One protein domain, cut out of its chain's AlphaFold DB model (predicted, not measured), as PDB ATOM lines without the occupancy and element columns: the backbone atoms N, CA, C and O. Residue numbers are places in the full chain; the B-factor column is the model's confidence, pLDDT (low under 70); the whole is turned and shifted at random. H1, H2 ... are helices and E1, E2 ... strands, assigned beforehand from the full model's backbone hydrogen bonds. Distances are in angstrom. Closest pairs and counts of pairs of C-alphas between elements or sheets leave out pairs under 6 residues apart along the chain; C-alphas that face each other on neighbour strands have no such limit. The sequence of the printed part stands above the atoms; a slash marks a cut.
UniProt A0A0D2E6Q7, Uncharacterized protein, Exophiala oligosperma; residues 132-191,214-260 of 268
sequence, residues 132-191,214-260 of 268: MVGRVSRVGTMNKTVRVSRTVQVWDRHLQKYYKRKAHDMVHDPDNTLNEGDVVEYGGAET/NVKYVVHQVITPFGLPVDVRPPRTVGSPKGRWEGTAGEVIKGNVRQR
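AT A GLANCE: This is residues 132 to 191 and 214 to 260 of the 268 residues of an uncharacterized protein of Exophiala oligosperma (UniProt A0A0D2E6Q7). A small closed barrel of five strands has one of its hairpins, E2 and E3, drawn out into a long two-stranded arm at residues 151 to 166. A single helix, H1, sticks out from the body, at the end of a long link that follows the last strand. The printed part has 107 residues, with five named strands and then one named helix along the chain, and its class is mostly strand. Round the ring run E1, E2, E3, E5, E4 and back to E1, with mixed pairing. The whole is loose, with a radius of gyration of the C-alphas of 16.3 A and spans of 47 by 43 by 31 A.

IN THESE COORDINATES: E1, residues 132 to 142, begins with C-alpha 132 at (-19.101, 27.729, -89.348), measures 21.0 A and bends by 76 degrees at residue 139. E2, residues 145 to 156, is 32.2 A long, and E3, residues 161 to 172, is 33.6 A long. E4, residues 183 to 188, measures 16.7 A. E5, residues 217 to 224, measures 18.6 A and bends by 62 degrees at residue 220. H1, residues 249 to 260, measures 18.2 A and ends with C-alpha 260 at (22.214, 25.862, -94.403).

HOW THE PARTS SIT: E1, E2 and E3 form a meander, each strand the antiparallel neighbour of the one before. With E4 they form a Greek key, in which the first strand is also the antiparallel neighbour of the fourth. The pairing of E1 is staggered: residues 132 to 135 pair with E4, where N 134 and O 184 are 3.1 A apart, and residues 135 to 142 with E2, where N 135 and O 149 are 2.9 A apart. E2 and E3 are a hairpin at 162 degrees between their directions, with N 150 and O 167 at 2.9 A and N 156 and O 161 at 2.9 A. E3 is parallel to E5, beside residues 217 to 218 of it, with N 172 and O 217 at 2.8 A. E5 and E4 are antiparallel at 156 degrees, with N 185 and O 221 at 2.9 A. H1 is not on the barrel and is apart from E1, E2, E3 and E4. In H1, 4 of 8 O i to N i+4 pairs are within hydrogen-bond range.

THE WHOLE: The two C-alphas farthest apart, those of His 158 and Val 232, are 49.9 A apart. Residues 192 to 213 are not printed, and C-alphas 191 and 214 are 15.4 A apart across this cut. The link from E5 to H1 is long, with 24 residues. Residues 247 to 260 stand free. The mean pLDDT of the printed part is 85.0, and residues 189 to 191 and 239 to 260 are under 70.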
ATOM      1  N   MET A 132     -19.681  28.612 -88.359       94.62
ATOM      2  CA  MET A 132     -19.101  27.729 -89.348       94.62
ATOM      3  C   MET A 132     -18.760  26.412 -88.691       94.62
ATOM      4  O   MET A 132     -18.359  26.370 -87.533       94.62
ATOM      5  N   VAL A 133     -18.862  25.340 -89.466       96.88
ATOM      6  CA  VAL A 133     -18.498  24.004 -89.011       96.88
ATOM      7  C   VAL A 133     -17.293  23.519 -89.793       96.88
ATOM      8  O   VAL A 133     -17.197  23.696 -91.012       96.88
ATOM      9  N   GLY A 134     -16.356  22.900 -89.091       97.19
ATOM     10  CA  GLY A 134     -15.183  22.307 -89.706       97.19
ATOM     11  C   GLY A 134     -14.551  21.244 -88.827       97.19
ATOM     12  O   GLY A 134     -14.899  21.075 -87.661       97.19
ATOM     13  N   ARG A 135     -13.605  20.515 -89.416       97.94
ATOM     14  CA  ARG A 135     -12.870  19.446 -88.743       97.94
ATOM     15  C   ARG A 135     -11.486  19.921 -88.342       97.94
ATOM     16  O   ARG A 135     -10.753  20.453 -89.183       97.94
ATOM     17  N   VAL A 136     -11.101  19.684 -87.097       96.94
ATOM     18  CA  VAL A 136      -9.765  19.993 -86.589       96.94
ATOM     19  C   VAL A 136      -8.737  19.129 -87.319       96.94
ATOM     20  O   VAL A 136      -8.797  17.902 -87.294       96.94
ATOM     21  N   SER A 137      -7.811  19.785 -88.018       95.00
ATOM     22  CA  SER A 137      -6.796  19.133 -88.856       95.00
ATOM     23  C   SER A 137      -5.426  19.026 -88.196       95.00
ATOM     24  O   SER A 137      -4.703  18.085 -88.492       95.00
ATOM     25  N   ARG A 138      -5.049  20.007 -87.365       91.56
ATOM     26  CA  ARG A 138      -3.769  20.042 -86.645       91.56
ATOM     27  C   ARG A 138      -3.948  20.719 -85.293       91.56
ATOM     28  O   ARG A 138      -4.523  21.815 -85.238       91.56
ATOM     29  N   VAL A 139      -3.383  20.111 -84.254       91.38
ATOM     30  CA  VAL A 139      -3.348  20.634 -82.873       91.38
ATOM     31  C   VAL A 139      -1.917  20.615 -82.321       91.38
ATOM     32  O   VAL A 139      -1.000  20.124 -82.975       91.38
ATOM     33  N   GLY A 140      -1.673  21.224 -81.157       86.31
ATOM     34  CA  GLY A 140      -0.392  21.126 -80.428       86.31
ATOM     35  C   GLY A 140       0.836  21.793 -81.073       86.31
ATOM     36  O   GLY A 140       1.887  21.879 -80.442       86.31
ATOM     37  N   THR A 141       0.710  22.304 -82.303       85.69
ATOM     38  CA  THR A 141       1.773  23.041 -83.014       85.69
ATOM     39  C   THR A 141       1.795  24.525 -82.628       85.69
ATOM     40  O   THR A 141       2.832  25.182 -82.689       85.69
ATOM     41  N   MET A 142       0.642  25.076 -82.249       86.75
ATOM     42  CA  MET A 142       0.463  26.473 -81.857       86.75
ATOM     43  C   MET A 142      -0.240  26.517 -80.506       86.75
ATOM     44  O   MET A 142      -1.120  25.701 -80.252       86.75
ATOM     45  N   ASN A 143       0.126  27.481 -79.659       86.06
ATOM     46  CA  ASN A 143      -0.531  27.648 -78.366       86.06
ATOM     47  C   ASN A 143      -1.912  28.287 -78.520       86.06
ATOM     48  O   ASN A 143      -2.049  29.278 -79.247       86.06
ATOM     49  N   LYS A 144      -2.914  27.708 -77.850       90.94
ATOM     50  CA  LYS A 144      -4.311  28.159 -77.826       90.94
ATOM     51  C   LYS A 144      -4.912  28.350 -79.215       90.94
ATOM     52  O   LYS A 144      -5.746  29.224 -79.433       90.94
ATOM     53  N   THR A 145      -4.389  27.638 -80.212       92.00
ATOM     54  CA  THR A 145      -4.776  27.826 -81.611       92.00
ATOM     55  C   THR A 145      -4.757  26.496 -82.336       92.00
ATOM     56  O   THR A 145      -3.747  25.791 -82.349       92.00
ATOM     57  N   VAL A 146      -5.845  26.205 -83.034       93.50
ATOM     58  CA  VAL A 146      -6.012  25.002 -83.845       93.50
ATOM     59  C   VAL A 146      -6.209  25.362 -85.315       93.50
ATOM     60  O   VAL A 146      -6.730  26.429 -85.658       93.50
ATOM     61  N   ARG A 147      -5.777  24.471 -86.215       94.75
ATOM     62  CA  ARG A 147      -6.084  24.587 -87.650       94.75
ATOM     63  C   ARG A 147      -7.318  23.772 -87.969       94.75
ATOM     64  O   ARG A 147      -7.262  22.541 -87.952       94.75
ATOM     65  N   VAL A 148      -8.387  24.441 -88.367       96.69
ATOM     66  CA  VAL A 148      -9.639  23.796 -88.765       96.69
ATOM     67  C   VAL A 148      -9.723  23.747 -90.284       96.69
ATOM     68  O   VAL A 148      -9.431  24.719 -90.974       96.69
ATOM     69  N   SER A 149     -10.063  22.581 -90.821       96.88
ATOM     70  CA  SER A 149     -10.307  22.365 -92.243       96.88
ATOM     71  C   SER A 149     -11.804  22.385 -92.528       96.88
ATOM     72  O   SER A 149     -12.581  21.699 -91.864       96.88
ATOM     73  N   ARG A 150     -12.200  23.148 -93.545       96.00
ATOM     74  CA  ARG A 150     -13.571  23.186 -94.058       96.00
ATOM     75  C   ARG A 150     -13.589  23.032 -95.567       96.00
ATOM     76  O   ARG A 150     -12.618  23.357 -96.253       96.00
ATOM     77  N   THR A 151     -14.708  22.566 -96.099       96.81
ATOM     78  CA  THR A 151     -14.951  22.532 -97.541       96.81
ATOM     79  C   THR A 151     -15.808  23.721 -97.944       96.81
ATOM     80  O   THR A 151     -16.906  23.889 -97.427       96.81
ATOM     81  N   VAL A 152     -15.320  24.523 -98.881       96.31
ATOM     82  CA  VAL A 152     -16.040  25.653 -99.471       96.31
ATOM     83  C   VAL A 152     -16.410  25.285-100.902       96.31
ATOM     84  O   VAL A 152     -15.577  24.743-101.630       96.31
ATOM     85  N   GLN A 153     -17.648  25.552-101.309       97.31
ATOM     86  CA  GLN A 153     -18.045  25.423-102.707       97.31
ATOM     87  C   GLN A 153     -17.580  26.658-103.479       97.31
ATOM     88  O   GLN A 153     -17.869  27.789-103.093       97.31
ATOM     89  N   VAL A 154     -16.837  26.437-104.555       97.88
ATOM     90  CA  VAL A 154     -16.336  27.485-105.444       97.88
ATOM     91  C   VAL A 154     -16.936  27.251-106.821       97.88
ATOM     92  O   VAL A 154     -16.876  26.136-107.334       97.88
ATOM     93  N   TRP A 155     -17.531  28.291-107.399       97.94
ATOM     94  CA  TRP A 155     -18.029  28.259-108.771       97.94
ATOM     95  C   TRP A 155     -16.867  28.353-109.756       97.94
ATOM     96  O   TRP A 155     -16.094  29.314-109.709       97.94
ATOM     97  N   ASP A 156     -16.764  27.388-110.662       98.06
ATOM     98  CA  ASP A 156     -15.885  27.484-111.819       98.06
ATOM     99  C   ASP A 156     -16.661  28.079-113.001       98.06
ATOM    100  O   ASP A 156     -17.673  27.526-113.434       98.06
ATOM    101  N   ARG A 157     -16.191  29.218-113.527       98.44
ATOM    102  CA  ARG A 157     -16.854  29.926-114.636       98.44
ATOM    103  C   ARG A 157     -16.757  29.183-115.965       98.44
ATOM    104  O   ARG A 157     -17.646  29.362-116.789       98.44
ATOM    105  N   HIS A 158     -15.694  28.412-116.188       97.31
ATOM    106  CA  HIS A 158     -15.482  27.708-117.450       97.31
ATOM    107  C   HIS A 158     -16.326  26.438-117.510       97.31
ATOM    108  O   HIS A 158     -17.017  26.198-118.493       97.31
ATOM    109  N   LEU A 159     -16.319  25.669-116.420       96.56
ATOM    110  CA  LEU A 159     -17.081  24.422-116.315       96.56
ATOM    111  C   LEU A 159     -18.536  24.638-115.878       96.56
ATOM    112  O   LEU A 159     -19.293  23.674-115.827       96.56
ATOM    113  N   GLN A 160     -18.902  25.873-115.518       98.31
ATOM    114  CA  GLN A 160     -20.225  26.259-115.018       98.31
ATOM    115  C   GLN A 160     -20.747  25.307-113.932       98.31
ATOM    116  O   GLN A 160     -21.892  24.853-113.949       98.31
ATOM    117  N   LYS A 161     -19.873  24.966-112.982       98.75
ATOM    118  CA  LYS A 161     -20.161  23.994-111.929       98.75
ATOM    119  C   LYS A 161     -19.484  24.385-110.622       98.75
ATOM    120  O   LYS A 161     -18.376  24.920-110.610       98.75
ATOM    121  N   TYR A 162     -20.152  24.089-109.510       98.50
ATOM    122  CA  TYR A 162     -19.569  24.216-108.179       98.50
ATOM    123  C   TYR A 162     -18.662  23.027-107.859       98.50
ATOM    124  O   TYR A 162     -19.066  21.868-107.975       98.50
ATOM    125  N   TYR A 163     -17.460  23.319-107.369       97.81
ATOM    126  CA  TYR A 163     -16.517  22.321-106.875       97.81
ATOM    127  C   TYR A 163     -16.156  22.578-105.419       97.81
ATOM    128  O   TYR A 163     -16.108  23.715-104.948       97.81
ATOM    129  N   LYS A 164     -15.892  21.496-104.684       97.62
ATOM    130  CA  LYS A 164     -15.495  21.568-103.278       97.62
ATOM    131  C   LYS A 164     -13.994  21.835-103.188       97.62
ATOM    132  O   LYS A 164     -13.187  21.021-103.626       97.62
ATOM    133  N   ARG A 165     -13.614  22.941-102.553       96.88
ATOM    134  CA  ARG A 165     -12.228  23.281-102.215       96.88
ATOM    135  C   ARG A 165     -12.029  23.198-100.707       96.88
ATOM    136  O   ARG A 165     -12.861  23.680 -99.945       96.88
ATOM    137  N   LYS A 166     -10.911  22.627-100.259       95.62
ATOM    138  CA  LYS A 166     -10.529  22.665 -98.840       95.62
ATOM    139  C   LYS A 166      -9.908  24.024 -98.504       95.62
ATOM    140  O   LYS A 166      -8.994  24.476 -99.193       95.62
ATOM    141  N   ALA A 167     -10.406  24.660 -97.454       94.62
ATOM    142  CA  ALA A 167      -9.847  25.865 -96.855       94.62
ATOM    143  C   ALA A 167      -9.459  25.574 -95.403       94.62
ATOM    144  O   ALA A 167     -10.051  24.708 -94.755       94.62
ATOM    145  N   HIS A 168      -8.450  26.289 -94.909       94.38
ATOM    146  CA  HIS A 168      -7.978  26.155 -93.538       94.38
ATOM    147  C   HIS A 168      -8.136  27.478 -92.809       94.38
ATOM    148  O   HIS A 168      -7.605  28.492 -93.258       94.38
ATOM    149  N   ASP A 169      -8.816  27.433 -91.673       93.44
ATOM    150  CA  ASP A 169      -8.997  28.568 -90.785       93.44
ATOM    151  C   ASP A 169      -8.165  28.360 -89.511       93.44
ATOM    152  O   ASP A 169      -7.950  27.233 -89.053       93.44
ATOM    153  N   MET A 170      -7.659  29.462 -88.958       94.19
ATOM    154  CA  MET A 170      -6.981  29.482 -87.662       94.19
ATOM    155  C   MET A 170      -8.006  29.867 -86.601       94.19
ATOM    156  O   MET A 170      -8.597  30.948 -86.692       94.19
ATOM    157  N   VAL A 171      -8.202  28.994 -85.617       94.56
ATOM    158  CA  VAL A 171      -9.249  29.140 -84.602       94.56
ATOM    159  C   VAL A 171      -8.618  29.129 -83.216       94.56
ATOM    160  O   VAL A 171      -7.760  28.296 -82.934       94.56
ATOM    161  N   HIS A 172      -9.015  30.078 -82.375       93.81
ATOM    162  CA  HIS A 172      -8.593  30.175 -80.987       93.81
ATOM    163  C   HIS A 172      -9.350  29.165 -80.120       93.81
ATOM    164  O   HIS A 172     -10.581  29.136 -80.145       93.81
ATOM    165  N   ASP A 173      -8.598  28.372 -79.362       92.69
ATOM    166  CA  ASP A 173      -9.078  27.413 -78.365       92.69
ATOM    167  C   ASP A 173      -8.484  27.826 -77.002       92.69
ATOM    168  O   ASP A 173      -7.256  27.796 -76.871       92.69
ATOM    169  N   PRO A 174      -9.287  28.285 -76.024       89.50
ATOM    170  CA  PRO A 174      -8.776  28.838 -74.768       89.50
ATOM    171  C   PRO A 174      -8.043  27.801 -73.905       89.50
ATOM    172  O   PRO A 174      -7.001  28.131 -73.324       89.50
ATOM    173  N   ASP A 175      -8.535  26.558 -73.894       90.12
ATOM    174  CA  ASP A 175      -8.127  25.521 -72.941       90.12
ATOM    175  C   ASP A 175      -7.220  24.446 -73.565       90.12
ATOM    176  O   ASP A 175      -6.681  23.595 -72.859       90.12
ATOM    177  N   ASN A 176      -6.986  24.496 -74.884       91.75
ATOM    178  CA  ASN A 176      -6.200  23.497 -75.627       91.75
ATOM    179  C   ASN A 176      -6.704  22.051 -75.415       91.75
ATOM    180  O   ASN A 176      -5.897  21.119 -75.314       91.75
ATOM    181  N   THR A 177      -8.020  21.855 -75.328       93.00
ATOM    182  CA  THR A 177      -8.654  20.541 -75.093       93.00
ATOM    183  C   THR A 177      -8.993  19.809 -76.391       93.00
ATOM    184  O   THR A 177      -9.313  18.614 -76.385       93.00
ATOM    185  N   LEU A 178      -8.917  20.495 -77.535       94.38
ATOM    186  CA  LEU A 178      -9.262  19.912 -78.825       94.38
ATOM    187  C   LEU A 178      -8.209  18.920 -79.328       94.38
ATOM    188  O   LEU A 178      -6.996  19.135 -79.245       94.38
ATOM    189  N   ASN A 179      -8.704  17.843 -79.932       94.25
ATOM    190  CA  ASN A 179      -7.915  16.810 -80.583       94.25
ATOM    191  C   ASN A 179      -8.083  16.869 -82.103       94.25
ATOM    192  O   ASN A 179      -9.041  17.420 -82.650       94.25
ATOM    193  N   GLU A 180      -7.121  16.280 -82.812       93.75
ATOM    194  CA  GLU A 180      -7.238  16.116 -84.257       93.75
ATOM    195  C   GLU A 180      -8.418  15.202 -84.569       93.75
ATOM    196  O   GLU A 180      -8.585  14.144 -83.969       93.75
ATOM    197  N   GLY A 181      -9.238  15.614 -85.528       95.81
ATOM    198  CA  GLY A 181     -10.409  14.861 -85.930       95.81
ATOM    199  C   GLY A 181     -11.728  15.367 -85.364       95.81
ATOM    200  O   GLY A 181     -12.742  15.062 -85.991       95.81
ATOM    201  N   ASP A 182     -11.718  16.170 -84.296       97.00
ATOM    202  CA  ASP A 182     -12.933  16.763 -83.727       97.00
ATOM    203  C   ASP A 182     -13.677  17.614 -84.765       97.00
ATOM    204  O   ASP A 182     -13.064  18.333 -85.568       97.00
ATOM    205  N   VAL A 183     -15.007  17.566 -84.728       97.44
ATOM    206  CA  VAL A 183     -15.872  18.460 -85.506       97.44
ATOM    207  C   VAL A 183     -16.349  19.577 -84.595       97.44
ATOM    208  O   VAL A 183     -16.978  19.320 -83.570       97.44
ATOM    209  N   VAL A 184     -16.043  20.818 -84.967       97.00
ATOM    210  CA  VAL A 184     -16.278  21.996 -84.127       97.00
ATOM    211  C   VAL A 184     -17.096  23.047 -84.861       97.00
ATOM    212  O   VAL A 184     -16.917  23.268 -86.063       97.00
ATOM    213  N   GLU A 185     -17.967  23.717 -84.112       95.94
ATOM    214  CA  GLU A 185     -18.586  24.970 -84.518       95.94
ATOM    215  C   GLU A 185     -17.708  26.126 -84.041       95.94
ATOM    216  O   GLU A 185     -17.362  26.236 -82.862       95.94
ATOM    217  N   TYR A 186     -17.340  27.000 -84.965       94.69
ATOM    218  CA  TYR A 186     -16.518  28.170 -84.709       94.69
ATOM    219  C   TYR A 186     -17.088  29.377 -85.443       94.69
ATOM    220  O   TYR A 186     -17.768  29.257 -86.459       94.69
ATOM    221  N   GLY A 187     -16.823  30.559 -84.917       91.69
ATOM    222  CA  GLY A 187     -17.359  31.806 -85.441       91.69
ATOM    223  C   GLY A 187     -16.317  32.895 -85.349       91.69
ATOM    224  O   GLY A 187     -15.243  32.701 -84.770       91.69
ATOM    225  N   GLY A 188     -16.592  34.030 -85.990       86.31
ATOM    226  CA  GLY A 188     -15.741  35.201 -85.818       86.31
ATOM    227  C   GLY A 188     -15.582  35.488 -84.329       86.31
ATOM    228  O   GLY A 188     -16.541  35.332 -83.573       86.31
ATOM    229  N   ALA A 189     -14.381  35.895 -83.915       67.62
ATOM    230  CA  ALA A 189     -14.220  36.568 -82.638       67.62
ATOM    231  C   ALA A 189     -15.057  37.841 -82.743       67.62
ATOM    232  O   ALA A 189     -14.584  38.865 -83.234       67.62
ATOM    233  N   GLU A 190     -16.343  37.747 -82.421       60.84
ATOM    234  CA  GLU A 190     -17.201  38.900 -82.331       60.84
ATOM    235  C   GLU A 190     -16.598  39.683 -81.181       60.84
ATOM    236  O   GLU A 190     -16.802  39.364 -80.008       60.84
ATOM    237  N   THR A 191     -15.747  40.653 -81.526       47.84
ATOM    238  CA  THR A 191     -15.465  41.787 -80.673       47.84
ATOM    239  C   THR A 191     -16.849  42.281 -80.348       47.84
ATOM    240  O   THR A 191     -17.487  42.921 -81.189       47.84
ATOM    241  N   ASN A 214      -3.265  36.529 -87.899       73.25
ATOM    242  CA  ASN A 214      -3.905  35.481 -88.679       73.25
ATOM    243  C   ASN A 214      -5.025  34.694 -87.949       73.25
ATOM    244  O   ASN A 214      -5.666  33.884 -88.614       73.25
ATOM    245  N   VAL A 215      -5.279  34.876 -86.640       87.31
ATOM    246  CA  VAL A 215      -6.354  34.154 -85.909       87.31
ATOM    247  C   VAL A 215      -7.604  35.030 -85.823       87.31
ATOM    248  O   VAL A 215      -7.608  36.040 -85.124       87.31
ATOM    249  N   LYS A 216      -8.653  34.658 -86.566       86.06
ATOM    250  CA  LYS A 216      -9.894  35.450 -86.708       86.06
ATOM    251  C   LYS A 216     -11.104  34.836 -86.010       86.06
ATOM    252  O   LYS A 216     -12.114  35.514 -85.837       86.06
ATOM    253  N   TYR A 217     -11.013  33.559 -85.664       91.88
ATOM    254  CA  TYR A 217     -12.145  32.772 -85.202       91.88
ATOM    255  C   TYR A 217     -11.906  32.235 -83.795       91.88
ATOM    256  O   TYR A 217     -10.757  32.020 -83.409       91.88
ATOM    257  N   VAL A 218     -12.987  31.982 -83.068       93.38
ATOM    258  CA  VAL A 218     -12.992  31.333 -81.750       93.38
ATOM    259  C   VAL A 218     -13.896  30.107 -81.822       93.38
ATOM    260  O   VAL A 218     -14.892  30.104 -82.553       93.38
ATOM    261  N   VAL A 219     -13.523  29.050 -81.106       93.94
ATOM    262  CA  VAL A 219     -14.358  27.854 -80.953       93.94
ATOM    263  C   VAL A 219     -15.582  28.206 -80.104       93.94
ATOM    264  O   VAL A 219     -15.440  28.806 -79.043       93.94
ATOM    265  N   HIS A 220     -16.777  27.835 -80.563       92.44
ATOM    266  CA  HIS A 220     -18.004  27.958 -79.772       92.44
ATOM    267  C   HIS A 220     -18.340  26.653 -79.063       92.44
ATOM    268  O   HIS A 220     -18.579  26.656 -77.861       92.44
ATOM    269  N   GLN A 221     -18.376  25.548 -79.810       93.50
ATOM    270  CA  GLN A 221     -18.736  24.240 -79.269       93.50
ATOM    271  C   GLN A 221     -18.138  23.098 -80.088       93.50
ATOM    272  O   GLN A 221     -17.875  23.232 -81.289       93.50
ATOM    273  N   VAL A 222     -17.958  21.951 -79.437       95.81
ATOM    274  CA  VAL A 222     -17.578  20.694 -80.086       95.81
ATOM    275  C   VAL A 222     -18.852  19.933 -80.430       95.81
ATOM    276  O   VAL A 222     -19.614  19.570 -79.545       95.81
ATOM    277  N   ILE A 223     -19.083  19.702 -81.721       96.19
ATOM    278  CA  ILE A 223     -20.261  18.977 -82.219       96.19
ATOM    279  C   ILE A 223     -20.039  17.472 -82.081       96.19
ATOM    280  O   ILE A 223     -20.920  16.736 -81.649       96.19
ATOM    281  N   THR A 224     -18.858  16.997 -82.479       97.50
ATOM    282  CA  THR A 224     -18.527  15.570 -82.447       97.50
ATOM    283  C   THR A 224     -17.098  15.398 -81.946       97.50
ATOM    284  O   THR A 224     -16.159  15.668 -82.707       97.50
ATOM    285  N   PRO A 225     -16.912  14.991 -80.677       96.88
ATOM    286  CA  PRO A 225     -15.590  14.717 -80.139       96.88
ATOM    287  C   PRO A 225     -15.039  13.414 -80.728       96.88
ATOM    288  O   PRO A 225     -15.743  12.417 -80.866       96.88
ATOM    289  N   PHE A 226     -13.758  13.417 -81.065       95.00
ATOM    290  CA  PHE A 226     -13.008  12.248 -81.485       95.00
ATOM    291  C   PHE A 226     -12.312  11.603 -80.278       95.00
ATOM    292  O   PHE A 226     -11.534  12.248 -79.569       95.00
ATOM    293  N   GLY A 227     -12.576  10.316 -80.049       93.56
ATOM    294  CA  GLY A 227     -12.031   9.578 -78.910       93.56
ATOM    295  C   GLY A 227     -12.719   9.961 -77.598       93.56
ATOM    296  O   GLY A 227     -13.906   9.704 -77.430       93.56
ATOM    297  N   LEU A 228     -11.970  10.554 -76.664       93.38
ATOM    298  CA  LEU A 228     -12.487  10.940 -75.345       93.38
ATOM    299  C   LEU A 228     -13.443  12.147 -75.441       93.38
ATOM    300  O   LEU A 228     -13.190  13.042 -76.260       93.38
ATOM    301  N   PRO A 229     -14.492  12.227 -74.599       94.62
ATOM    302  CA  PRO A 229     -15.342  13.415 -74.496       94.62
ATOM    303  C   PRO A 229     -14.534  14.615 -73.991       94.62
ATOM    304  O   PRO A 229     -13.511  14.434 -73.334       94.62
ATOM    305  N   VAL A 230     -14.974  15.835 -74.315       91.56
ATOM    306  CA  VAL A 230     -14.213  17.076 -74.065       91.56
ATOM    307  C   VAL A 230     -13.869  17.256 -72.583       91.56
ATOM    308  O   VAL A 230     -12.740  17.625 -72.275       91.56
ATOM    309  N   ASP A 231     -14.790  16.901 -71.687       91.50
ATOM    310  CA  ASP A 231     -14.676  17.148 -70.241       91.50
ATOM    311  C   ASP A 231     -13.562  16.344 -69.557       91.50
ATOM    312  O   ASP A 231     -13.031  16.748 -68.528       91.50
ATOM    313  N   VAL A 232     -13.182  15.200 -70.130       94.19
ATOM    314  CA  VAL A 232     -12.188  14.282 -69.544       94.19
ATOM    315  C   VAL A 232     -10.781  14.554 -70.094       94.19
ATOM    316  O   VAL A 232      -9.801  13.921 -69.697       94.19
ATOM    317  N   ARG A 233     -10.640  15.481 -71.048       90.94
ATOM    318  CA  ARG A 233      -9.370  15.680 -71.750       90.94
ATOM    319  C   ARG A 233      -8.412  16.533 -70.926       90.94
ATOM    320  O   ARG A 233      -8.771  17.637 -70.521       90.94
ATOM    321  N   PRO A 234      -7.155  16.090 -70.755       89.00
ATOM    322  CA  PRO A 234      -6.142  16.949 -70.174       89.00
ATOM    323  C   PRO A 234      -5.801  18.093 -71.148       89.00
ATOM    324  O   PRO A 234      -5.702  17.850 -72.360       89.00
ATOM    325  N   PRO A 235      -5.554  19.317 -70.646       86.69
ATOM    326  CA  PRO A 235      -5.033  20.408 -71.458       86.69
ATOM    327  C   PRO A 235      -3.727  20.002 -72.136       86.69
ATOM    328  O   PRO A 235      -2.814  19.457 -71.505       86.69
ATOM    329  N   ARG A 236      -3.602  20.273 -73.435       80.44
ATOM    330  CA  ARG A 236      -2.388  19.919 -74.173       80.44
ATOM    331  C   ARG A 236      -1.288  20.959 -73.964       80.44
ATOM    332  O   ARG A 236      -1.461  22.139 -74.263       80.44
ATOM    333  N   THR A 237      -0.100  20.498 -73.581       80.19
ATOM    334  CA  THR A 237       1.122  21.311 -73.644       80.19
ATOM    335  C   THR A 237       1.637  21.382 -75.085       80.19
ATOM    336  O   THR A 237       1.830  20.373 -75.767       80.19
ATOM    337  N   VAL A 238       1.844  22.598 -75.580       77.81
ATOM    338  CA  VAL A 238       2.321  22.860 -76.947       77.81
ATOM    339  C   VAL A 238       3.807  22.541 -77.040       77.81
ATOM    340  O   VAL A 238       4.579  22.926 -76.168       77.81
ATOM    341  N   GLY A 239       4.224  21.867 -78.112       67.62
ATOM    342  CA  GLY A 239       5.635  21.544 -78.341       67.62
ATOM    343  C   GLY A 239       6.161  20.308 -77.602       67.62
ATOM    344  O   GLY A 239       7.335  19.982 -77.767       67.62
ATOM    345  N   SER A 240       5.326  19.578 -76.856       65.50
ATOM    346  CA  SER A 240       5.708  18.255 -76.349       65.50
ATOM    347  C   SER A 240       6.056  17.313 -77.514       65.50
ATOM    348  O   SER A 240       5.360  17.347 -78.534       65.50
ATOM    349  N   PRO A 241       7.064  16.425 -77.379       65.31
ATOM    350  CA  PRO A 241       7.479  15.510 -78.450       65.31
ATOM    351  C   PRO A 241       6.310  14.698 -79.021       65.31
ATOM    352  O   PRO A 241       6.152  14.593 -80.229       65.31
ATOM    353  N   LYS A 242       5.416  14.237 -78.137       58.19
ATOM    354  CA  LYS A 242       4.224  13.434 -78.454       58.19
ATOM    355  C   LYS A 242       3.144  14.176 -79.267       58.19
ATOM    356  O   LYS A 242       2.211  13.554 -79.757       58.19
ATOM    357  N   GLY A 243       3.221  15.504 -79.380       57.12
ATOM    358  CA  GLY A 243       2.249  16.342 -80.098       57.12
ATOM    359  C   GLY A 243       2.876  17.247 -81.154       57.12
ATOM    360  O   GLY A 243       2.193  18.117 -81.699       57.12
ATOM    361  N   ARG A 244       4.175  17.087 -81.417       59.59
ATOM    362  CA  ARG A 244       4.880  17.849 -82.438       59.59
ATOM    363  C   ARG A 244       4.530  17.248 -83.794       59.59
ATOM    364  O   ARG A 244       4.887  16.114 -84.073       59.59
ATOM    365  N   TRP A 245       3.838  18.014 -84.637       59.47
ATOM    366  CA  TRP A 245       3.604  17.620 -86.026       59.47
ATOM    367  C   TRP A 245       4.955  17.350 -86.702       59.47
ATOM    368  O   TRP A 245       5.758  18.271 -86.859       59.47
ATOM    369  N   GLU A 246       5.197  16.102 -87.100       60.44
ATOM    370  CA  GLU A 246       6.479  15.678 -87.679       60.44
ATOM    371  C   GLU A 246       6.698  16.204 -89.107       60.44
ATOM    372  O   GLU A 246       7.796  16.109 -89.638       60.44
ATOM    373  N   GLY A 247       5.690  16.843 -89.712       54.25
ATOM    374  CA  GLY A 247       5.730  17.257 -91.114       54.25
ATOM    375  C   GLY A 247       5.335  16.106 -92.040       54.25
ATOM    376  O   GLY A 247       5.485  14.938 -91.708       54.25
ATOM    377  N   THR A 248       4.828  16.412 -93.233       55.25
ATOM    378  CA  THR A 248       4.942  15.444 -94.334       55.25
ATOM    379  C   THR A 248       6.407  15.412 -94.770       55.25
ATOM    380  O   THR A 248       7.069  16.451 -94.730       55.25
ATOM    381  N   ALA A 249       6.929  14.256 -95.195       50.00
ATOM    382  CA  ALA A 249       8.363  14.060 -95.462       50.00
ATOM    383  C   ALA A 249       9.017  15.179 -96.315       50.00
ATOM    384  O   ALA A 249      10.152  15.575 -96.064       50.00
ATOM    385  N   GLY A 250       8.284  15.773 -97.269       53.41
ATOM    386  CA  GLY A 250       8.770  16.885 -98.102       53.41
ATOM    387  C   GLY A 250       8.828  18.274 -97.438       53.41
ATOM    388  O   GLY A 250       9.551  19.149 -97.918       53.41
ATOM    389  N   GLU A 251       8.089  18.523 -96.352       55.62
ATOM    390  CA  GLU A 251       8.070  19.816 -95.640       55.62
ATOM    391  C   GLU A 251       9.262  19.939 -94.674       55.62
ATOM    392  O   GLU A 251       9.872  21.007 -94.578       55.62
ATOM    393  N   VAL A 252       9.667  18.824 -94.054       56.09
ATOM    394  CA  VAL A 252      10.844  18.727 -93.169       56.09
ATOM    395  C   VAL A 252      12.134  19.064 -93.922       56.09
ATOM    396  O   VAL A 252      12.970  19.828 -93.434       56.09
ATOM    397  N   ILE A 253      12.260  18.590 -95.166       55.81
ATOM    398  CA  ILE A 253      13.443  18.817 -96.010       55.81
ATOM    399  C   ILE A 253      13.653  20.318 -96.296       55.81
ATOM    400  O   ILE A 253      14.786  20.805 -96.275       55.81
ATOM    401  N   LYS A 254      12.581  21.101 -96.488       57.56
ATOM    402  CA  LYS A 254      12.687  22.552 -96.751       57.56
ATOM    403  C   LYS A 254      13.211  23.352 -95.554       57.56
ATOM    404  O   LYS A 254      13.848  24.390 -95.764       57.56
ATOM    405  N   GLY A 255      12.962  22.898 -94.324       55.59
ATOM    406  CA  GLY A 255      13.461  23.546 -93.106       55.59
ATOM    407  C   GLY A 255      14.990  23.537 -93.035       55.59
ATOM    408  O   GLY A 255      15.612  24.591 -92.875       55.59
ATOM    409  N   ASN A 256      15.594  22.371 -93.272       55.81
ATOM    410  CA  ASN A 256      17.047  22.190 -93.200       55.81
ATOM    411  C   ASN A 256      17.798  22.944 -94.310       55.81
ATOM    412  O   ASN A 256      18.877  23.493 -94.071       55.81
ATOM    413  N   VAL A 257      17.220  23.044 -95.514       56.41
ATOM    414  CA  VAL A 257      17.827  23.788 -96.635       56.41
ATOM    415  C   VAL A 257      17.936  25.286 -96.322       56.41
ATOM    416  O   VAL A 257      18.967  25.905 -96.593       56.41
ATOM    417  N   ARG A 258      16.915  25.882 -95.688       56.16
ATOM    418  CA  ARG A 258      16.934  27.309 -95.314       56.16
ATOM    419  C   ARG A 258      17.952  27.636 -94.223       56.16
ATOM    420  O   ARG A 258      18.528  28.722 -94.252       56.16
ATOM    421  N   GLN A 259      18.189  26.723 -93.281       58.72
ATOM    422  CA  GLN A 259      19.197  26.922 -92.235       58.72
ATOM    423  C   GLN A 259      20.621  26.867 -92.800       58.72
ATOM    424  O   GLN A 259      21.441  27.719 -92.460       58.72
ATOM    425  N   ARG A 260      20.899  25.951 -93.740       59.03
ATOM    426  CA  ARG A 260      22.214  25.862 -94.403       59.03
ATOM    427  C   ARG A 260      22.546  27.084 -95.266       59.03
ATOM    428  O   ARG A 260      23.708  27.477 -95.318       59.03
TER     429      ARG A 260